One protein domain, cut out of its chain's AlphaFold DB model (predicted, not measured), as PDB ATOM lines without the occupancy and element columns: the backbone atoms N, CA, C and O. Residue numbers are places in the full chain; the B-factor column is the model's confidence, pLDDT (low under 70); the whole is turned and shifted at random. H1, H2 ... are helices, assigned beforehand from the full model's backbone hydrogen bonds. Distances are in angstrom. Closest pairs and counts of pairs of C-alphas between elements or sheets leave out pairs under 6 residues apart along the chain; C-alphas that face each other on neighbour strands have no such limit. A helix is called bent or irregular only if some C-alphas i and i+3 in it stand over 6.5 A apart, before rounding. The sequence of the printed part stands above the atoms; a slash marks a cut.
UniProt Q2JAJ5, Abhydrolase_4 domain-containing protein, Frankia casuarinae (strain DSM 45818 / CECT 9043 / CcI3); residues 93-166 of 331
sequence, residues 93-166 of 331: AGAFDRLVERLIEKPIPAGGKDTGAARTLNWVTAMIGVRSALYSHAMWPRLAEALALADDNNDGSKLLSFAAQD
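What this domain is: This is residues 93 to 166 of the 331 residues of the protein "Abhydrolase_4 domain-containing protein" of Frankia casuarinae (strain DSM 45818 / CECT 9043 / CcI3) (UniProt Q2JAJ5). H2 and H3 make a V-shaped helical hairpin, close together near their link and spread toward the other end; H4 packs on one side of this pair, and H1 lies over the opposite side with few contacts. A long loop, residues 106 to 122, joins H1 to H2, its base paired antiparallel between residues 108 to 109 and 120 to 121. The printed part has 74 residues with four named helices, H1 to H4 in order, and no named strand: all helix. It is compact, with a radius of gyration of the C-alphas of 11.4 A and spans of 34 by 24 by 19 A.

How they stand to each other: H1, residues 93 to 105, and H2, residues 123 to 134, form a helical hairpin and only just touch, with 3 pairs of C-alphas within 8 A, the closest being Leu 103 and Trp 123 at 4.7 A. H3, residues 137 to 152, only just touches H1, also with 3 pairs; the closest C-alphas, Leu 99 and Asp 151, are 6.3 A apart. H2 and H3, a helical hairpin, touch at a shallow tilt of 29 degrees, opposite ways, with the C-alphas of Ala 133 and Met 139 closest at 5.3 A. H4, residues 157 to 165, touches H2 at 70.2 degrees, only just about perpendicular; the C-alphas of Gly 129 and Ala 163 are closest, 3.8 A apart. H3 and H4, a helical hairpin, touch at a steep tilt of 41 degrees, with Ala 146 and Lys 158 closest at 5.1 A between C-alphas. H1 and H4 are apart. Every O i to N i+4 pair is within hydrogen-bond range in H1, H2 and H4, and 10 of 12 are in H3.

Where its parts are: H1 begins at C-alpha 93, (60.481, 14.584, -2.243), and is 18.8 A long; H2 is 16.2 A. H3, 23.2 A, is irregular: C-alphas 138 and 141 are 7.1 A apart. H4, 12.9 A, ends at C-alpha 165, (37.724, 6.537, -0.136).

The domain as a whole: The C-alphas farthest apart, Ala 93 and Gly 116, are 34.7 A apart. The printed part has no cut. The link from H1 to H2 is long; the other two are tight. Residues 112 to 118 have pLDDT under 70; the mean of the printed part is 85.5.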
ATOM      1  N   ALA A  93      60.306  15.898  -1.633       82.12
ATOM      2  CA  ALA A  93      60.481  14.584  -2.243       82.12
ATOM      3  C   ALA A  93      61.223  13.639  -1.291       82.12
ATOM      4  O   ALA A  93      60.687  12.595  -0.935       82.12
ATOM      5  N   GLY A  94      62.380  14.046  -0.764       86.25
ATOM      6  CA  GLY A  94      63.112  13.216   0.189       86.25
ATOM      7  C   GLY A  94      62.372  13.019   1.515       86.25
ATOM      8  O   GLY A  94      62.521  11.978   2.151       86.25
ATOM      9  N   ALA A  95      61.550  13.980   1.954       85.94
ATOM     10  CA  ALA A  95      60.674  13.781   3.113       85.94
ATOM     11  C   ALA A  95      59.628  12.686   2.862       85.94
ATOM     12  O   ALA A  95      59.420  11.821   3.716       85.94
ATOM     13  N   PHE A  96      59.024  12.685   1.673       90.31
ATOM     14  CA  PHE A  96      58.109  11.632   1.257       90.31
ATOM     15  C   PHE A  96      58.806  10.267   1.174       90.31
ATOM     16  O   PHE A  96      58.293   9.299   1.732       90.31
ATOM     17  N   ASP A  97      60.000  10.204   0.577       91.38
ATOM     18  CA  ASP A  97      60.794   8.975   0.464       91.38
ATOM     19  C   ASP A  97      61.085   8.368   1.838       91.38
ATOM     20  O   ASP A  97      60.795   7.196   2.080       91.38
ATOM     21  N   ARG A  98      61.556   9.187   2.787       91.94
ATOM     22  CA  ARG A  98      61.821   8.743   4.165       91.94
ATOM     23  C   ARG A  98      60.561   8.246   4.867       91.94
ATOM     24  O   ARG A  98      60.625   7.264   5.604       91.94
ATOM     25  N   LEU A  99      59.421   8.914   4.683       92.69
ATOM     26  CA  LEU A  99      58.154   8.450   5.249       92.69
ATOM     27  C   LEU A  99      57.767   7.084   4.665       92.69
ATOM     28  O   LEU A  99      57.392   6.186   5.420       92.69
ATOM     29  N   VAL A 100      57.889   6.909   3.347       92.88
ATOM     30  CA  VAL A 100      57.607   5.636   2.671       92.88
ATOM     31  C   VAL A 100      58.527   4.527   3.185       92.88
ATOM     32  O   VAL A 100      58.023   3.470   3.561       92.88
ATOM     33  N   GLU A 101      59.836   4.766   3.290       93.31
ATOM     34  CA  GLU A 101      60.802   3.803   3.842       93.31
ATOM     35  C   GLU A 101      60.431   3.372   5.267       93.31
ATOM     36  O   GLU A 101      60.365   2.177   5.562       93.31
ATOM     37  N   ARG A 102      60.085   4.319   6.149       94.44
ATOM     38  CA  ARG A 102      59.642   3.985   7.514       94.44
ATOM     39  C   ARG A 102      58.367   3.146   7.524       94.44
ATOM     40  O   ARG A 102      58.252   2.233   8.338       94.44
ATOM     41  N   LEU A 103      57.416   3.441   6.637       94.00
ATOM     42  CA  LEU A 103      56.150   2.708   6.529       94.00
ATOM     43  C   LEU A 103      56.306   1.310   5.915       94.00
ATOM     44  O   LEU A 103      55.440   0.458   6.144       94.00
ATOM     45  N   ILE A 104      57.360   1.080   5.122       92.50
ATOM     46  CA  ILE A 104      57.736  -0.250   4.625       92.50
ATOM     47  C   ILE A 104      58.200  -1.116   5.798       92.50
ATOM     48  O   ILE A 104      57.745  -2.249   5.932       92.50
ATOM     49  N   GLU A 105      59.038  -0.558   6.673       94.25
ATOM     50  CA  GLU A 105      59.584  -1.261   7.837       94.25
ATOM     51  C   GLU A 105      58.548  -1.472   8.949       94.25
ATOM     52  O   GLU A 105      58.452  -2.552   9.539       94.25
ATOM     53  N   LYS A 106      57.764  -0.436   9.275       94.06
ATOM     54  CA  LYS A 106      56.854  -0.464  10.422       94.06
ATOM     55  C   LYS A 106      55.582   0.359  10.184       94.06
ATOM     56  O   LYS A 106      55.657   1.582  10.070       94.06
ATOM     57  N   PRO A 107      54.392  -0.273  10.214       93.06
ATOM     58  CA  PRO A 107      53.127   0.452  10.192       93.06
ATOM     59  C   PRO A 107      52.992   1.421  11.377       93.06
ATOM     60  O   PRO A 107      53.372   1.089  12.505       93.06
ATOM     61  N   ILE A 108      52.396   2.590  11.140       92.69
ATOM     62  CA  ILE A 108      52.143   3.604  12.174       92.69
ATOM     63  C   ILE A 108      50.697   3.521  12.688       92.69
ATOM     64  O   ILE A 108      49.822   3.044  11.961       92.69
ATOM     65  N   PRO A 109      50.398   3.966  13.921       91.75
ATOM     66  CA  PRO A 109      49.028   4.094  14.415       91.75
ATOM     67  C   PRO A 109      48.160   4.969  13.503       91.75
ATOM     68  O   PRO A 109      48.622   5.963  12.961       91.75
ATOM     69  N   ALA A 110      46.890   4.608  13.341       87.06
ATOM     70  CA  ALA A 110      45.939   5.320  12.482       87.06
ATOM     71  C   ALA A 110      44.508   5.298  13.058       87.06
ATOM     72  O   ALA A 110      43.520   5.143  12.335       87.06
ATOM     73  N   GLY A 111      44.394   5.375  14.384       73.25
ATOM     74  CA  GLY A 111      43.122   5.351  15.101       73.25
ATOM     75  C   GLY A 111      42.646   6.749  15.486       73.25
ATOM     76  O   GLY A 111      43.386   7.506  16.103       73.25
ATOM     77  N   GLY A 112      41.378   7.056  15.200       59.12
ATOM     78  CA  GLY A 112      40.631   8.012  16.021       59.12
ATOM     79  C   GLY A 112      40.331   7.380  17.384       59.12
ATOM     80  O   GLY A 112      40.279   6.151  17.491       59.12
ATOM     81  N   LYS A 113      40.112   8.201  18.418       50.78
ATOM     82  CA  LYS A 113      39.881   7.771  19.814       50.78
ATOM     83  C   LYS A 113      38.722   6.766  20.006       50.78
ATOM     84  O   LYS A 113      38.620   6.173  21.073       50.78
ATOM     85  N   ASP A 114      37.910   6.518  18.977       51.75
ATOM     86  CA  ASP A 114      36.573   5.930  19.105       51.75
ATOM     87  C   ASP A 114      36.424   4.487  18.582       51.75
ATOM     88  O   ASP A 114      35.319   3.953  18.606       51.75
ATOM     89  N   THR A 115      37.479   3.825  18.079       52.03
ATOM     90  CA  THR A 115      37.296   2.545  17.340       52.03
ATOM     91  C   THR A 115      37.618   1.248  18.086       52.03
ATOM     92  O   THR A 115      37.364   0.185  17.530       52.03
ATOM     93  N   GLY A 116      38.116   1.273  19.329       50.75
ATOM     94  CA  GLY A 116      38.335   0.067  20.159       50.75
ATOM     95  C   GLY A 116      39.373  -0.955  19.643       50.75
ATOM     96  O   GLY A 116      39.950  -1.689  20.437       50.75
ATOM     97  N   ALA A 117      39.670  -0.970  18.341       57.84
ATOM     98  CA  ALA A 117      40.727  -1.729  17.691       57.84
ATOM     99  C   ALA A 117      41.852  -0.784  17.247       57.84
ATOM    100  O   ALA A 117      41.603   0.271  16.658       57.84
ATOM    101  N   ALA A 118      43.104  -1.174  17.499       69.50
ATOM    102  CA  ALA A 118      44.269  -0.426  17.042       69.50
ATOM    103  C   ALA A 118      44.347  -0.469  15.506       69.50
ATOM    104  O   ALA A 118      44.728  -1.477  14.910       69.50
ATOM    105  N   ARG A 119      43.954   0.628  14.852       82.31
ATOM    106  CA  ARG A 119      44.109   0.793  13.403       82.31
ATOM    107  C   ARG A 119      45.552   1.172  13.085       82.31
ATOM    108  O   ARG A 119      46.148   1.944  13.835       82.31
ATOM    109  N   THR A 120      46.096   0.672  11.978       88.75
ATOM    110  CA  THR A 120      47.444   1.034  11.516       88.75
ATOM    111  C   THR A 120      47.449   1.426  10.043       88.75
ATOM    112  O   THR A 120      46.586   1.010   9.267       88.75
ATOM    113  N   LEU A 121      48.422   2.251   9.668       90.56
ATOM    114  CA  LEU A 121      48.736   2.628   8.298       90.56
ATOM    115  C   LEU A 121      50.079   1.995   7.922       90.56
ATOM    116  O   LEU A 121      51.102   2.320   8.519       90.56
ATOM    117  N   ASN A 122      50.070   1.095   6.940       90.94
ATOM    118  CA  ASN A 122      51.282   0.571   6.306       90.94
ATOM    119  C   ASN A 122      51.560   1.312   4.988       90.94
ATOM    120  O   ASN A 122      50.732   2.108   4.534       90.94
ATOM    121  N   TRP A 123      52.702   1.028   4.358       91.25
ATOM    122  CA  TRP A 123      53.102   1.705   3.123       91.25
ATOM    123  C   TRP A 123      52.085   1.548   1.980       91.25
ATOM    124  O   TRP A 123      51.775   2.530   1.313       91.25
ATOM    125  N   VAL A 124      51.502   0.357   1.782       87.81
ATOM    126  CA  VAL A 124      50.527   0.105   0.703       87.81
ATOM    127  C   VAL A 124      49.311   1.009   0.874       87.81
ATOM    128  O   VAL A 124      48.917   1.720  -0.050       87.81
ATOM    129  N   THR A 125      48.732   1.025   2.074       87.75
ATOM    130  CA  THR A 125      47.549   1.834   2.370       87.75
ATOM    131  C   THR A 125      47.869   3.329   2.346       87.75
ATOM    132  O   THR A 125      47.043   4.117   1.892       87.75
ATOM    133  N   ALA A 126      49.075   3.732   2.761       92.31
ATOM    134  CA  ALA A 126      49.530   5.113   2.628       92.31
ATOM    135  C   ALA A 126      49.578   5.543   1.160       92.31
ATOM    136  O   ALA A 126      49.001   6.572   0.815       92.31
ATOM    137  N   MET A 127      50.164   4.724   0.281       91.38
ATOM    138  CA  MET A 127      50.237   5.020  -1.150       91.38
ATOM    139  C   MET A 127      48.858   5.077  -1.812       91.38
ATOM    140  O   MET A 127      48.638   5.930  -2.671       91.38
ATOM    141  N   ILE A 128      47.905   4.242  -1.388       88.00
ATOM    142  CA  ILE A 128      46.504   4.331  -1.831       88.00
ATOM    143  C   ILE A 128      45.869   5.655  -1.370       88.00
ATOM    144  O   ILE A 128      45.180   6.313  -2.146       88.00
ATOM    145  N   GLY A 129      46.131   6.094  -0.135       90.12
ATOM    146  CA  GLY A 129      45.655   7.386   0.370       90.12
ATOM    147  C   GLY A 129      46.249   8.582  -0.378       90.12
ATOM    148  O   GLY A 129      45.516   9.498  -0.752       90.12
ATOM    149  N   VAL A 130      47.556   8.551  -0.660       92.44
ATOM    150  CA  VAL A 130      48.224   9.564  -1.491       92.44
ATOM    151  C   VAL A 130      47.630   9.572  -2.895       92.44
ATOM    152  O   VAL A 130      47.231  10.628  -3.380       92.44
ATOM    153  N   ARG A 131      47.501   8.397  -3.521       89.25
ATOM    154  CA  ARG A 131      46.875   8.230  -4.836       89.25
ATOM    155  C   ARG A 131      45.495   8.880  -4.873       89.25
ATOM    156  O   ARG A 131      45.267   9.706  -5.746       89.25
ATOM    157  N   SER A 132      44.623   8.551  -3.921       88.06
ATOM    158  CA  SER A 132      43.266   9.102  -3.801       88.06
ATOM    159  C   SER A 132      43.262  10.632  -3.814       88.06
ATOM    160  O   SER A 132      42.543  11.263  -4.588       88.06
ATOM    161  N   ALA A 133      44.137  11.249  -3.016       89.62
ATOM    162  CA  ALA A 133      44.226  12.700  -2.923       89.62
ATOM    163  C   ALA A 133      44.841  13.364  -4.172       89.62
ATOM    164  O   ALA A 133      44.495  14.500  -4.489       89.62
ATOM    165  N   LEU A 134      45.711  12.673  -4.917       88.19
ATOM    166  CA  LEU A 134      46.326  13.211  -6.137       88.19
ATOM    167  C   LEU A 134      45.339  13.385  -7.305       88.19
ATOM    168  O   LEU A 134      45.648  14.107  -8.250       88.19
ATOM    169  N   TYR A 135      44.140  12.797  -7.243       84.62
ATOM    170  CA  TYR A 135      43.128  12.939  -8.297       84.62
ATOM    171  C   TYR A 135      42.624  14.382  -8.486       84.62
ATOM    172  O   TYR A 135      42.176  14.726  -9.582       84.62
ATOM    173  N   SER A 136      42.682  15.232  -7.453       82.25
ATOM    174  CA  SER A 136      42.167  16.607  -7.501       82.25
ATOM    175  C   SER A 136      43.058  17.582  -6.731       82.25
ATOM    176  O   SER A 136      43.410  17.336  -5.579       82.25
ATOM    177  N   HIS A 137      43.354  18.739  -7.335       80.38
ATOM    178  CA  HIS A 137      44.118  19.818  -6.691       80.38
ATOM    179  C   HIS A 137      43.462  20.302  -5.389       80.38
ATOM    180  O   HIS A 137      44.166  20.654  -4.444       80.38
ATOM    181  N   ALA A 138      42.129  20.256  -5.288       82.25
ATOM    182  CA  ALA A 138      41.405  20.655  -4.080       82.25
ATOM    183  C   ALA A 138      41.782  19.810  -2.845       82.25
ATOM    184  O   ALA A 138      41.627  20.258  -1.707       82.25
ATOM    185  N   MET A 139      42.299  18.595  -3.053       85.12
ATOM    186  CA  MET A 139      42.740  17.703  -1.981       85.12
ATOM    187  C   MET A 139      44.199  17.918  -1.571       85.12
ATOM    188  O   MET A 139      44.593  17.440  -0.510       85.12
ATOM    189  N   TRP A 140      45.007  18.647  -2.345       87.06
ATOM    190  CA  TRP A 140      46.447  18.770  -2.094       87.06
ATOM    191  C   TRP A 140      46.805  19.447  -0.763       87.06
ATOM    192  O   TRP A 140      47.684  18.925  -0.077       87.06
ATOM    193  N   PRO A 141      46.123  20.521  -0.310       85.44
ATOM    194  CA  PRO A 141      46.366  21.060   1.029       85.44
ATOM    195  C   PRO A 141      46.091  20.027   2.130       85.44
ATOM    196  O   PRO A 141      46.888  19.862   3.050       85.44
ATOM    197  N   ARG A 142      45.008  19.251   1.989       88.31
ATOM    198  CA  ARG A 142      44.656  18.179   2.934       88.31
ATOM    199  C   ARG A 142      45.642  17.013   2.884       88.31
ATOM    200  O   ARG A 142      45.900  16.396   3.913       88.31
ATOM    201  N   LEU A 143      46.189  16.709   1.708       90.62
ATOM    202  CA  LEU A 143      47.255  15.725   1.541       90.62
ATOM    203  C   LEU A 143      48.528  16.171   2.255       90.62
ATOM    204  O   LEU A 143      49.096  15.379   2.999       90.62
ATOM    205  N   ALA A 144      48.939  17.427   2.086       87.19
ATOM    206  CA  ALA A 144      50.109  17.967   2.771       87.19
ATOM    207  C   ALA A 144      49.955  17.881   4.299       87.19
ATOM    208  O   ALA A 144      50.849  17.386   4.976       87.19
ATOM    209  N   GLU A 145      48.788  18.249   4.836       87.88
ATOM    210  CA  GLU A 145      48.489  18.070   6.261       87.88
ATOM    211  C   GLU A 145      48.528  16.601   6.709       87.88
ATOM    212  O   GLU A 145      48.944  16.306   7.826       87.88
ATOM    213  N   ALA A 146      48.038  15.675   5.881       92.00
ATOM    214  CA  ALA A 146      48.014  14.253   6.203       92.00
ATOM    215  C   ALA A 146      49.421  13.640   6.210       92.00
ATOM    216  O   ALA A 146      49.720  12.812   7.066       92.00
ATOM    217  N   LEU A 147      50.275  14.065   5.275       92.44
ATOM    218  CA  LEU A 147      51.682  13.678   5.218       92.44
ATOM    219  C   LEU A 147      52.454  14.241   6.413       92.44
ATOM    220  O   LEU A 147      53.167  13.487   7.065       92.44
ATOM    221  N   ALA A 148      52.249  15.518   6.751       87.81
ATOM    222  CA  ALA A 148      52.860  16.133   7.929       87.81
ATOM    223  C   ALA A 148      52.430  15.428   9.225       87.81
ATOM    224  O   ALA A 148      53.270  15.099  10.048       87.81
ATOM    225  N   LEU A 149      51.142  15.105   9.381       89.19
ATOM    226  CA  LEU A 149      50.648  14.369  10.550       89.19
ATOM    227  C   LEU A 149      51.289  12.971  10.680       89.19
ATOM    228  O   LEU A 149      51.643  12.542  11.780       89.19
ATOM    229  N   ALA A 150      51.466  12.269   9.560       91.88
ATOM    230  CA  ALA A 150      52.116  10.964   9.544       91.88
ATOM    231  C   ALA A 150      53.619  11.057   9.864       91.88
ATOM    232  O   ALA A 150      54.147  10.182  10.554       91.88
ATOM    233  N   ASP A 151      54.294  12.102   9.380       89.06
ATOM    234  CA  ASP A 151      55.730  12.314   9.579       89.06
ATOM    235  C   ASP A 151      56.050  12.825  10.995       89.06
ATOM    236  O   ASP A 151      56.855  12.213  11.696       89.06
ATOM    237  N   ASP A 152      55.355  13.869  11.452       87.69
ATOM    238  CA  ASP A 152      55.650  14.595  12.695       87.69
ATOM    239  C   ASP A 152      55.053  13.938  13.940       87.69
ATOM    240  O   ASP A 152      55.638  13.967  15.025       87.69
ATOM    241  N   ASN A 153      53.857  13.363  13.807       88.50
ATOM    242  CA  ASN A 153      53.082  12.860  14.940       88.50
ATOM    243  C   ASN A 153      52.942  11.339  14.943       88.50
ATOM    244  O   ASN A 153      52.322  10.798  15.861       88.50
ATOM    245  N   ASN A 154      53.521  10.648  13.952       91.25
ATOM    246  CA  ASN A 154      53.390   9.201  13.793       91.25
ATOM    247  C   ASN A 154      51.906   8.768  13.775       91.25
ATOM    248  O   ASN A 154      51.537   7.741  14.348       91.25
ATOM    249  N   ASP A 155      51.053   9.589  13.149       91.38
ATOM    250  CA  ASP A 155      49.603   9.403  13.073       91.38
ATOM    251  C   ASP A 155      49.147   9.322  11.608       91.38
ATOM    252  O   ASP A 155      49.073  10.302  10.867       91.38
ATOM    253  N   GLY A 156      48.820   8.104  11.183       92.06
ATOM    254  CA  GLY A 156      48.365   7.780   9.838       92.06
ATOM    255  C   GLY A 156      46.861   7.940   9.616       92.06
ATOM    256  O   GLY A 156      46.369   7.536   8.562       92.06
ATOM    257  N   SER A 157      46.105   8.476  10.578       89.88
ATOM    258  CA  SER A 157      44.635   8.513  10.536       89.88
ATOM    259  C   SER A 157      44.080   9.232   9.301       89.88
ATOM    260  O   SER A 157      43.168   8.712   8.650       89.88
ATOM    261  N   LYS A 158      44.650  10.384   8.917       90.31
ATOM    262  CA  LYS A 158      44.211  11.143   7.729       90.31
ATOM    263  C   LYS A 158      44.487  10.382   6.428       90.31
ATOM    264  O   LYS A 158      43.561  10.178   5.643       90.31
ATOM    265  N   LEU A 159      45.713   9.897   6.221       91.75
ATOM    266  CA  LEU A 159      46.063   9.094   5.037       91.75
ATOM    267  C   LEU A 159      45.210   7.825   4.945       91.75
ATOM    268  O   LEU A 159      44.737   7.473   3.865       91.75
ATOM    269  N   LEU A 160      44.942   7.181   6.084       88.25
ATOM    270  CA  LEU A 160      44.074   6.011   6.140       88.25
ATOM    271  C   LEU A 160      42.633   6.346   5.730       88.25
ATOM    272  O   LEU A 160      41.985   5.546   5.057       88.25
ATOM    273  N   SER A 161      42.126   7.524   6.102       85.88
ATOM    274  CA  SER A 161      40.790   7.962   5.690       85.88
ATOM    275  C   SER A 161      40.694   8.236   4.185       85.88
ATOM    276  O   SER A 161      39.682   7.893   3.580       85.88
ATOM    277  N   PHE A 162      41.750   8.767   3.557       89.12
ATOM    278  CA  PHE A 162      41.803   8.935   2.099       89.12
ATOM    279  C   PHE A 162      41.865   7.591   1.378       89.12
ATOM    280  O   PHE A 162      41.204   7.411   0.356       89.12
ATOM    281  N   ALA A 163      42.611   6.629   1.928       86.00
ATOM    282  CA  ALA A 163      42.699   5.291   1.359       86.00
ATOM    283  C   ALA A 163      41.345   4.568   1.382       86.00
ATOM    284  O   ALA A 163      40.989   3.907   0.415       86.00
ATOM    285  N   ALA A 164      40.554   4.747   2.445       78.62
ATOM    286  CA  ALA A 164      39.209   4.179   2.545       78.62
ATOM    287  C   ALA A 164      38.212   4.758   1.517       78.62
ATOM    288  O   ALA A 164      37.175   4.151   1.267       78.62
ATOM    289  N   GLN A 165      38.514   5.921   0.935       77.44
ATOM    290  CA  GLN A 165      37.724   6.537  -0.136       77.44
ATOM    291  C   GLN A 165      38.188   6.109  -1.535       77.44
ATOM    292  O   GLN A 165      37.470   6.338  -2.508       77.44
ATOM    293  N   ASP A 166      39.368   5.490  -1.653       78.56
ATOM    294  CA  ASP A 166      39.853   4.953  -2.922       78.56
ATOM    295  C   ASP A 166      39.181   3.596  -3.204       78.56
ATOM    296  O   ASP A 166      39.143   2.733  -2.320       78.56
TER     297      ASP A 166